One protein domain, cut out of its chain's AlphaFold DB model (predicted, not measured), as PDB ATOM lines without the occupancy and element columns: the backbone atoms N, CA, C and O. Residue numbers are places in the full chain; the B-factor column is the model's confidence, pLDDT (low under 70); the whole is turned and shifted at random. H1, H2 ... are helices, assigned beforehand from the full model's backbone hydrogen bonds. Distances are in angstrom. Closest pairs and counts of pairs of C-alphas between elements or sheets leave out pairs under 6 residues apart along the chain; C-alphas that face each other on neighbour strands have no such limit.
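Overview. This is residues 107 to 178 of the 193 residues of an uncharacterized protein of Cryomyces minteri (UniProt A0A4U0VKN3). Two helices, H2 and H4, cross as a slanted X and make the core, while H1 folds against the first part of H2 as a helical hairpin and H3 is set off to one side, near the first residues of H1 and the last of H2. H3 runs nearly opposite to H4 with a space between them, and the last part of H4 with residues 176 to 178 makes one end of the longest axis. The printed part has 72 residues with four named helices, in the order H1, H2, H3, H4, and no named strand; the class is all helix. The whole is compact, with a radius of gyration of the C-alphas of 12.0 A, and spans 37 by 27 by 16 A.

Along the chain. H1 is residues 109 to 118, 14.4 A from first to last C-alpha, and begins with C-alpha 109 at (-9.123, -34.735, 32.410). H2 is residues 124 to 138 and measures 20.7 A, beginning with C-alpha 124 at (-21.024, -29.771, 44.861). H3 is residues 144 to 153, 14.2 A long. H4, the longest helix, is residues 159 to 175, 25.2 A long, and ends with C-alpha 175 at (-19.210, -47.795, 53.550).

Arrangement. H1 and H2 form a helical hairpin and touch, at a shallow tilt of 30 degrees, opposite ways. Their closest C-alphas are those of Ile 115 and Arg 126, 6.6 A apart, and H2 touches H1 with residues 125 to 129 alone. H2 and H4 touch with 17 pairs of C-alphas within 8 A, the closest being Ala 134 and Leu 169 at 5.3 A. They run the same way at a steep tilt of 59 degrees. H2 and H3 are close but not clearly touching, at a steep tilt of 57 degrees, opposite ways; their closest C-alphas, Ala 137 and Ile 144, are 5.9 A apart. H1 and H3 are close but not clearly touching, about perpendicular at 76 degrees, with the C-alphas of Pro 109 and Gly 151 closest at 6.1 A. H1 and H4 are close but not clearly touching too, about perpendicular at 77 degrees, with the C-alphas of Leu 112 and Phe 161 closest at 7.8 A. H3 and H4 are only just apart, their closest C-alphas 8.4 A from each other. Every O i to N i+4 pair is within hydrogen-bond range in H1, H2 and H3, and 12 of 13 are in H4.

Size, cuts and confidence. The two C-alphas farthest apart are those of Asn 118 and Pro 178, at 38.0 A. The printed part has no cut, and the three links, H1 to H2, H2 to H3 and H3 to H4, are tight. The mean pLDDT of the printed part is 84.8; residues 140 to 141, 152 to 155 and 176 to 178 are under 70.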
ATOM      1  N   PRO A 107     -15.156 -38.835  33.383       88.12
ATOM      2  CA  PRO A 107     -14.873 -37.481  32.943       88.12
ATOM      3  C   PRO A 107     -13.496 -37.391  32.286       88.12
ATOM      4  O   PRO A 107     -12.494 -37.851  32.843       88.12
ATOM      5  N   GLU A 108     -13.430 -36.691  31.155       87.06
ATOM      6  CA  GLU A 108     -12.151 -36.302  30.577       87.06
ATOM      7  C   GLU A 108     -11.331 -35.449  31.568       87.06
ATOM      8  O   GLU A 108     -11.895 -34.590  32.265       87.06
ATOM      9  N   PRO A 109      -9.991 -35.578  31.583       87.25
ATOM     10  CA  PRO A 109      -9.123 -34.735  32.410       87.25
ATOM     11  C   PRO A 109      -9.334 -33.227  32.195       87.25
ATOM     12  O   PRO A 109      -9.301 -32.445  33.146       87.25
ATOM     13  N   SER A 110      -9.633 -32.822  30.955       86.19
ATOM     14  CA  SER A 110      -9.962 -31.442  30.568       86.19
ATOM     15  C   SER A 110     -11.152 -30.880  31.363       86.19
ATOM     16  O   SER A 110     -11.129 -29.732  31.815       86.19
ATOM     17  N   THR A 111     -12.168 -31.714  31.597       90.31
ATOM     18  CA  THR A 111     -13.369 -31.375  32.364       90.31
ATOM     19  C   THR A 111     -13.030 -31.191  33.837       90.31
ATOM     20  O   THR A 111     -13.471 -30.219  34.452       90.31
ATOM     21  N   LEU A 112     -12.187 -32.063  34.395       92.31
ATOM     22  CA  LEU A 112     -11.722 -31.937  35.776       92.31
ATOM     23  C   LEU A 112     -10.901 -30.659  35.979       92.31
ATOM     24  O   LEU A 112     -11.189 -29.912  36.911       92.31
ATOM     25  N   CYS A 113      -9.956 -30.349  35.084       91.06
ATOM     26  CA  CYS A 113      -9.235 -29.069  35.106       91.06
ATOM     27  C   CYS A 113     -10.192 -27.880  35.142       91.06
ATOM     28  O   CYS A 113     -10.135 -27.062  36.058       91.06
ATOM     29  N   TYR A 114     -11.138 -27.833  34.201       92.06
ATOM     30  CA  TYR A 114     -12.102 -26.742  34.124       92.06
ATOM     31  C   TYR A 114     -12.879 -26.547  35.433       92.06
ATOM     32  O   TYR A 114     -13.039 -25.416  35.896       92.06
ATOM     33  N   ILE A 115     -13.354 -27.635  36.049       94.31
ATOM     34  CA  ILE A 115     -14.116 -27.573  37.301       94.31
ATOM     35  C   ILE A 115     -13.249 -27.020  38.432       94.31
ATOM     36  O   ILE A 115     -13.714 -26.154  39.181       94.31
ATOM     37  N   TYR A 116     -12.012 -27.496  38.572       94.56
ATOM     38  CA  TYR A 116     -11.110 -27.033  39.628       94.56
ATOM     39  C   TYR A 116     -10.692 -25.572  39.422       94.56
ATOM     40  O   TYR A 116     -10.633 -24.823  40.395       94.56
ATOM     41  N   ASP A 117     -10.545 -25.117  38.181       93.69
ATOM     42  CA  ASP A 117     -10.221 -23.719  37.882       93.69
ATOM     43  C   ASP A 117     -11.401 -22.758  38.116       93.69
ATOM     44  O   ASP A 117     -11.201 -21.571  38.375       93.69
ATOM     45  N   ASN A 118     -12.647 -23.244  38.028       93.69
ATOM     46  CA  ASN A 118     -13.840 -22.385  37.993       93.69
ATOM     47  C   ASN A 118     -14.786 -22.517  39.193       93.69
ATOM     48  O   ASN A 118     -15.822 -21.850  39.226       93.69
ATOM     49  N   THR A 119     -14.475 -23.365  40.169       94.69
ATOM     50  CA  THR A 119     -15.333 -23.586  41.343       94.69
ATOM     51  C   THR A 119     -14.536 -23.530  42.639       94.69
ATOM     52  O   THR A 119     -13.318 -23.653  42.613       94.69
ATOM     53  N   SER A 120     -15.199 -23.352  43.784       93.12
ATOM     54  CA  SER A 120     -14.547 -23.440  45.097       93.12
ATOM     55  C   SER A 120     -14.372 -24.892  45.558       93.12
ATOM     56  O   SER A 120     -15.065 -25.793  45.089       93.12
ATOM     57  N   GLU A 121     -13.505 -25.120  46.547       91.00
ATOM     58  CA  GLU A 121     -13.305 -26.431  47.192       91.00
ATOM     59  C   GLU A 121     -14.605 -27.027  47.760       91.00
ATOM     60  O   GLU A 121     -14.821 -28.235  47.735       91.00
ATOM     61  N   SER A 122     -15.531 -26.180  48.220       89.56
ATOM     62  CA  SER A 122     -16.827 -26.607  48.755       89.56
ATOM     63  C   SER A 122     -17.877 -26.918  47.680       89.56
ATOM     64  O   SER A 122     -19.026 -27.209  48.022       89.56
ATOM     65  N   SER A 123     -17.528 -26.811  46.396       93.06
ATOM     66  CA  SER A 123     -18.452 -26.982  45.276       93.06
ATOM     67  C   SER A 123     -19.036 -28.391  45.222       93.06
ATOM     68  O   SER A 123     -18.315 -29.389  45.230       93.06
ATOM     69  N   SER A 124     -20.363 -28.484  45.089       94.75
ATOM     70  CA  SER A 124     -21.024 -29.771  44.861       94.75
ATOM     71  C   SER A 124     -20.669 -30.383  43.506       94.75
ATOM     72  O   SER A 124     -20.730 -31.601  43.378       94.75
ATOM     73  N   LEU A 125     -20.239 -29.579  42.525       95.31
ATOM     74  CA  LEU A 125     -19.767 -30.084  41.235       95.31
ATOM     75  C   LEU A 125     -18.446 -30.847  41.372       95.31
ATOM     76  O   LEU A 125     -18.330 -31.942  40.832       95.31
ATOM     77  N   ARG A 126     -17.483 -30.326  42.150       95.06
ATOM     78  CA  ARG A 126     -16.230 -31.045  42.448       95.06
ATOM     79  C   ARG A 126     -16.519 -32.380  43.121       95.06
ATOM     80  O   ARG A 126     -16.084 -33.421  42.641       95.06
ATOM     81  N   LYS A 127     -17.326 -32.345  44.187       94.81
ATOM     82  CA  LYS A 127     -17.719 -33.546  44.937       94.81
ATOM     83  C   LYS A 127     -18.393 -34.579  44.042       94.81
ATOM     84  O   LYS A 127     -18.054 -35.751  44.128       94.81
ATOM     85  N   PHE A 128     -19.303 -34.151  43.165       94.94
ATOM     86  CA  PHE A 128     -19.981 -35.043  42.228       94.94
ATOM     87  C   PHE A 128     -18.986 -35.842  41.375       94.94
ATOM     88  O   PHE A 128     -19.031 -37.068  41.394       94.94
ATOM     89  N   PHE A 129     -18.050 -35.177  40.690       94.31
ATOM     90  CA  PHE A 129     -17.085 -35.872  39.828       94.31
ATOM     91  C   PHE A 129     -16.084 -36.724  40.609       94.31
ATOM     92  O   PHE A 129     -15.731 -37.815  40.169       94.31
ATOM     93  N   VAL A 130     -15.660 -36.268  41.786       94.56
ATOM     94  CA  VAL A 130     -14.798 -37.055  42.675       94.56
ATOM     95  C   VAL A 130     -15.495 -38.352  43.101       94.56
ATOM     96  O   VAL A 130     -14.915 -39.429  42.966       94.56
ATOM     97  N   HIS A 131     -16.749 -38.276  43.558       91.94
ATOM     98  CA  HIS A 131     -17.517 -39.462  43.944       91.94
ATOM     99  C   HIS A 131     -17.839 -40.361  42.751       91.94
ATOM    100  O   HIS A 131     -17.780 -41.577  42.896       91.94
ATOM    101  N   LEU A 132     -18.122 -39.792  41.577       90.62
ATOM    102  CA  LEU A 132     -18.326 -40.553  40.346       90.62
ATOM    103  C   LEU A 132     -17.103 -41.431  40.040       90.62
ATOM    104  O   LEU A 132     -17.243 -42.637  39.855       90.62
ATOM    105  N   VAL A 133     -15.899 -40.852  40.047       90.56
ATOM    106  CA  VAL A 133     -14.656 -41.598  39.792       90.56
ATOM    107  C   VAL A 133     -14.390 -42.616  40.906       90.56
ATOM    108  O   VAL A 133     -14.028 -43.755  40.618       90.56
ATOM    109  N   ALA A 134     -14.601 -42.249  42.174       90.75
ATOM    110  CA  ALA A 134     -14.383 -43.146  43.310       90.75
ATOM    111  C   ALA A 134     -15.307 -44.378  43.284       90.75
ATOM    112  O   ALA A 134     -14.836 -45.498  43.467       90.75
ATOM    113  N   ILE A 135     -16.605 -44.186  43.027       86.62
ATOM    114  CA  ILE A 135     -17.596 -45.272  42.986       86.62
ATOM    115  C   ILE A 135     -17.284 -46.246  41.851       86.62
ATOM    116  O   ILE A 135     -17.237 -47.453  42.083       86.62
ATOM    117  N   ASN A 136     -17.020 -45.737  40.646       84.56
ATOM    118  CA  ASN A 136     -16.677 -46.584  39.501       84.56
ATOM    119  C   ASN A 136     -15.343 -47.335  39.730       84.56
ATOM    120  O   ASN A 136     -15.181 -48.475  39.300       84.56
ATOM    121  N   ALA A 137     -14.395 -46.745  40.474       84.25
ATOM    122  CA  ALA A 137     -13.136 -47.411  40.805       84.25
ATOM    123  C   ALA A 137     -13.338 -48.575  41.790       84.25
ATOM    124  O   ALA A 137     -12.708 -49.621  41.642       84.25
ATOM    125  N   VAL A 138     -14.213 -48.404  42.788       81.25
ATOM    126  CA  VAL A 138     -14.520 -49.443  43.789       81.25
ATOM    127  C   VAL A 138     -15.322 -50.592  43.181       81.25
ATOM    128  O   VAL A 138     -15.018 -51.754  43.450       81.25
ATOM    129  N   ARG A 139     -16.262 -50.289  42.281       80.31
ATOM    130  CA  ARG A 139     -17.022 -51.296  41.519       80.31
ATOM    131  C   ARG A 139     -16.166 -52.126  40.554       80.31
ATOM    132  O   ARG A 139     -16.635 -53.140  40.052       80.31
ATOM    133  N   GLN A 140     -14.890 -51.758  40.395       66.62
ATOM    134  CA  GLN A 140     -13.918 -52.350  39.472       66.62
ATOM    135  C   GLN A 140     -14.275 -52.177  37.994       66.62
ATOM    136  O   GLN A 140     -13.760 -52.912  37.150       66.62
ATOM    137  N   ASP A 141     -15.079 -51.167  37.668       65.06
ATOM    138  CA  ASP A 141     -15.469 -50.874  36.287       65.06
ATOM    139  C   ASP A 141     -14.277 -50.313  35.480       65.06
ATOM    140  O   ASP A 141     -14.231 -50.406  34.255       65.06
ATOM    141  N   PHE A 142     -13.229 -49.816  36.158       73.81
ATOM    142  CA  PHE A 142     -11.985 -49.390  35.512       73.81
ATOM    143  C   PHE A 142     -10.755 -49.415  36.435       73.81
ATOM    144  O   PHE A 142     -10.831 -49.489  37.663       73.81
ATOM    145  N   SER A 143      -9.565 -49.288  35.836       81.94
ATOM    146  CA  SER A 143      -8.312 -49.146  36.583       81.94
ATOM    147  C   SER A 143      -8.026 -47.683  36.929       81.94
ATOM    148  O   SER A 143      -7.520 -46.923  36.101       81.94
ATOM    149  N   ILE A 144      -8.233 -47.308  38.193       82.12
ATOM    150  CA  ILE A 144      -7.865 -45.978  38.706       82.12
ATOM    151  C   ILE A 144      -6.385 -45.641  38.494       82.12
ATOM    152  O   ILE A 144      -6.023 -44.503  38.205       82.12
ATOM    153  N   ALA A 145      -5.511 -46.646  38.574       81.56
ATOM    154  CA  ALA A 145      -4.090 -46.466  38.325       81.56
ATOM    155  C   ALA A 145      -3.797 -46.135  36.856       81.56
ATOM    156  O   ALA A 145      -2.836 -45.413  36.599       81.56
ATOM    157  N   ALA A 146      -4.579 -46.657  35.904       81.69
ATOM    158  CA  ALA A 146      -4.462 -46.291  34.493       81.69
ATOM    159  C   ALA A 146      -4.956 -44.856  34.270       81.69
ATOM    160  O   ALA A 146      -4.191 -44.036  33.773       81.69
ATOM    161  N   PHE A 147      -6.149 -44.526  34.779       81.62
ATOM    162  CA  PHE A 147      -6.729 -43.183  34.699       81.62
ATOM    163  C   PHE A 147      -5.777 -42.099  35.236       81.62
ATOM    164  O   PHE A 147      -5.447 -41.136  34.545       81.62
ATOM    165  N   LEU A 148      -5.239 -42.298  36.445       82.00
ATOM    166  CA  LEU A 148      -4.288 -41.362  37.048       82.00
ATOM    167  C   LEU A 148      -2.960 -41.287  36.281       82.00
ATOM    168  O   LEU A 148      -2.328 -40.231  36.249       82.00
ATOM    169  N   LYS A 149      -2.500 -42.392  35.678       80.81
ATOM    170  CA  LYS A 149      -1.260 -42.401  34.886       80.81
ATOM    171  C   LYS A 149      -1.422 -41.651  33.573       80.81
ATOM    172  O   LYS A 149      -0.502 -40.916  33.215       80.81
ATOM    173  N   ASP A 150      -2.539 -41.826  32.883       76.81
ATOM    174  CA  ASP A 150      -2.784 -41.169  31.602       76.81
ATOM    175  C   ASP A 150      -3.013 -39.669  31.799       76.81
ATOM    176  O   ASP A 150      -2.305 -38.865  31.191       76.81
ATOM    177  N   GLY A 151      -3.811 -39.274  32.796       70.56
ATOM    178  CA  GLY A 151      -3.947 -37.859  33.152       70.56
ATOM    179  C   GLY A 151      -2.637 -37.209  33.633       70.56
ATOM    180  O   GLY A 151      -2.357 -36.046  33.340       70.56
ATOM    181  N   LYS A 152      -1.758 -37.960  34.314       63.09
ATOM    182  CA  LYS A 152      -0.423 -37.461  34.694       63.09
ATOM    183  C   LYS A 152       0.515 -37.303  33.495       63.09
ATOM    184  O   LYS A 152       1.333 -36.385  33.495       63.09
ATOM    185  N   ARG A 153       0.437 -38.184  32.493       64.56
ATOM    186  CA  ARG A 153       1.244 -38.079  31.260       64.56
ATOM    187  C   ARG A 153       0.896 -36.830  30.466       64.56
ATOM    188  O   ARG A 153       1.787 -36.201  29.908       64.56
ATOM    189  N   GLU A 154      -0.376 -36.470  30.467       67.06
ATOM    190  CA  GLU A 154      -0.884 -35.272  29.807       67.06
ATOM    191  C   GLU A 154      -0.730 -34.004  30.661       67.06
ATOM    192  O   GLU A 154      -1.025 -32.910  30.186       67.06
ATOM    193  N   ASN A 155      -0.243 -34.131  31.906       62.38
ATOM    194  CA  ASN A 155      -0.197 -33.057  32.904       62.38
ATOM    195  C   ASN A 155      -1.554 -32.333  33.037       62.38
ATOM    196  O   ASN A 155      -1.609 -31.115  33.199       62.38
ATOM    197  N   SER A 156      -2.638 -33.101  32.914       72.25
ATOM    198  CA  SER A 156      -4.000 -32.617  32.684       72.25
ATOM    199  C   SER A 156      -4.937 -32.866  33.865       72.25
ATOM    200  O   SER A 156      -6.126 -32.583  33.768       72.25
ATOM    201  N   LEU A 157      -4.432 -33.398  34.985       86.00
ATOM    202  CA  LEU A 157      -5.217 -33.576  36.206       86.00
ATOM    203  C   LEU A 157      -4.789 -32.579  37.293       86.00
ATOM    204  O   LEU A 157      -3.593 -32.497  37.592       86.00
ATOM    205  N   PRO A 158      -5.745 -31.878  37.932       89.88
ATOM    206  CA  PRO A 158      -5.470 -31.050  39.102       89.88
ATOM    207  C   PRO A 158      -4.845 -31.870  40.235       89.88
ATOM    208  O   PRO A 158      -5.235 -33.014  40.482       89.88
ATOM    209  N   VAL A 159      -3.892 -31.292  40.966       88.38
ATOM    210  CA  VAL A 159      -3.243 -31.987  42.093       88.38
ATOM    211  C   VAL A 159      -4.242 -32.189  43.235       88.38
ATOM    212  O   VAL A 159      -4.281 -33.247  43.861       88.38
ATOM    213  N   GLU A 160      -5.089 -31.190  43.454       91.81
ATOM    214  CA  GLU A 160      -6.178 -31.151  44.426       91.81
ATOM    215  C   GLU A 160      -7.169 -32.295  44.199       91.81
ATOM    216  O   GLU A 160      -7.597 -32.939  45.154       91.81
ATOM    217  N   PHE A 161      -7.442 -32.629  42.934       93.19
ATOM    218  CA  PHE A 161      -8.296 -33.760  42.583       93.19
ATOM    219  C   PHE A 161      -7.757 -35.086  43.127       93.19
ATOM    220  O   PHE A 161      -8.531 -35.919  43.589       93.19
ATOM    221  N   GLY A 162      -6.436 -35.281  43.141       90.31
ATOM    222  CA  GLY A 162      -5.830 -36.478  43.724       90.31
ATOM    223  C   GLY A 162      -6.095 -36.615  45.229       90.31
ATOM    224  O   GLY A 162      -6.355 -37.723  45.701       90.31
ATOM    225  N   TYR A 163      -6.065 -35.505  45.975       91.38
ATOM    226  CA  TYR A 163      -6.368 -35.498  47.412       91.38
ATOM    227  C   TYR A 163      -7.851 -35.762  47.683       91.38
ATOM    228  O   TYR A 163      -8.185 -36.589  48.538       91.38
ATOM    229  N   ASP A 164      -8.729 -35.107  46.924       94.62
ATOM    230  CA  ASP A 164     -10.174 -35.293  47.047       94.62
ATOM    231  C   ASP A 164     -10.568 -36.736  46.702       94.62
ATOM    232  O   ASP A 164     -11.330 -37.371  47.432       94.62
ATOM    233  N   LEU A 165      -9.978 -37.299  45.642       93.50
ATOM    234  CA  LEU A 165     -10.211 -38.678  45.223       93.50
ATOM    235  C   LEU A 165      -9.724 -39.693  46.256       93.50
ATOM    236  O   LEU A 165     -10.446 -40.638  46.559       93.50
ATOM    237  N   ALA A 166      -8.534 -39.505  46.831       90.88
ATOM    238  CA  ALA A 166      -8.037 -40.386  47.887       90.88
ATOM    239  C   ALA A 166      -8.969 -40.393  49.111       90.88
ATOM    240  O   ALA A 166      -9.235 -41.452  49.681       90.88
ATOM    241  N   THR A 167      -9.495 -39.222  49.476       92.50
ATOM    242  CA  THR A 167     -10.457 -39.075  50.576       92.50
ATOM    243  C   THR A 167     -11.766 -39.791  50.251       92.50
ATOM    244  O   THR A 167     -12.215 -40.631  51.029       92.50
ATOM    245  N   ALA A 168     -12.330 -39.547  49.067       92.44
ATOM    246  CA  ALA A 168     -13.576 -40.177  48.644       92.44
ATOM    247  C   ALA A 168     -13.460 -41.703  48.519       92.44
ATOM    248  O   ALA A 168     -14.385 -42.417  48.891       92.44
ATOM    249  N   LEU A 169     -12.328 -42.232  48.051       90.12
ATOM    250  CA  LEU A 169     -12.091 -43.680  48.018       90.12
ATOM    251  C   LEU A 169     -12.086 -44.291  49.418       90.12
ATOM    252  O   LEU A 169     -12.645 -45.368  49.606       90.12
ATOM    253  N   ALA A 170     -11.472 -43.618  50.395       88.50
ATOM    254  CA  ALA A 170     -11.476 -44.081  51.778       88.50
ATOM    255  C   ALA A 170     -12.897 -44.086  52.364       88.50
ATOM    256  O   ALA A 170     -13.271 -45.035  53.049       88.50
ATOM    257  N   GLU A 171     -13.701 -43.064  52.055       88.69
ATOM    258  CA  GLU A 171     -15.107 -42.986  52.464       88.69
ATOM    259  C   GLU A 171     -15.951 -44.099  51.831       88.69
ATOM    260  O   GLU A 171     -16.653 -44.815  52.542       88.69
ATOM    261  N   VAL A 172     -15.855 -44.291  50.511       85.12
ATOM    262  CA  VAL A 172     -16.615 -45.331  49.796       85.12
ATOM    263  C   VAL A 172     -16.204 -46.725  50.274       85.12
ATOM    264  O   VAL A 172     -17.065 -47.546  50.583       85.12
ATOM    265  N   ALA A 173     -14.902 -46.982  50.428       80.75
ATOM    266  CA  ALA A 173     -14.404 -48.261  50.927       80.75
ATOM    267  C   ALA A 173     -14.826 -48.541  52.378       80.75
ATOM    268  O   ALA A 173     -15.013 -49.700  52.740       80.75
ATOM    269  N   ALA A 174     -14.984 -47.509  53.214       80.44
ATOM    270  CA  ALA A 174     -15.483 -47.661  54.580       80.44
ATOM    271  C   ALA A 174     -16.983 -47.999  54.624       80.44
ATOM    272  O   ALA A 174     -17.408 -48.741  55.506       80.44
ATOM    273  N   VAL A 175     -17.773 -47.492  53.671       73.12
ATOM    274  CA  VAL A 175     -19.210 -47.795  53.550       73.12
ATOM    275  C   VAL A 175     -19.448 -49.225  53.052       73.12
ATOM    276  O   VAL A 175     -20.420 -49.856  53.462       73.12
ATOM    277  N   GLU A 176     -18.560 -49.760  52.211       62.66
ATOM    278  CA  GLU A 176     -18.659 -51.136  51.703       62.66
ATOM    279  C   GLU A 176     -18.081 -52.212  52.640       62.66
ATOM    280  O   GLU A 176     -18.182 -53.400  52.330       62.66
ATOM    281  N   GLN A 177     -17.512 -51.848  53.797       55.78
ATOM    282  CA  GLN A 177     -17.125 -52.827  54.822       55.78
ATOM    283  C   GLN A 177     -18.386 -53.554  55.310       55.78
ATOM    284  O   GLN A 177     -19.253 -52.928  55.927       55.78
ATOM    285  N   PRO A 178     -18.532 -54.865  55.065       53.91
ATOM    286  CA  PRO A 178     -19.719 -55.554  55.515       53.91
ATOM    287  C   PRO A 178     -19.674 -55.695  57.042       53.91
ATOM    288  O   PRO A 178     -18.630 -55.982  57.624       53.91
TER     289      PRO A 178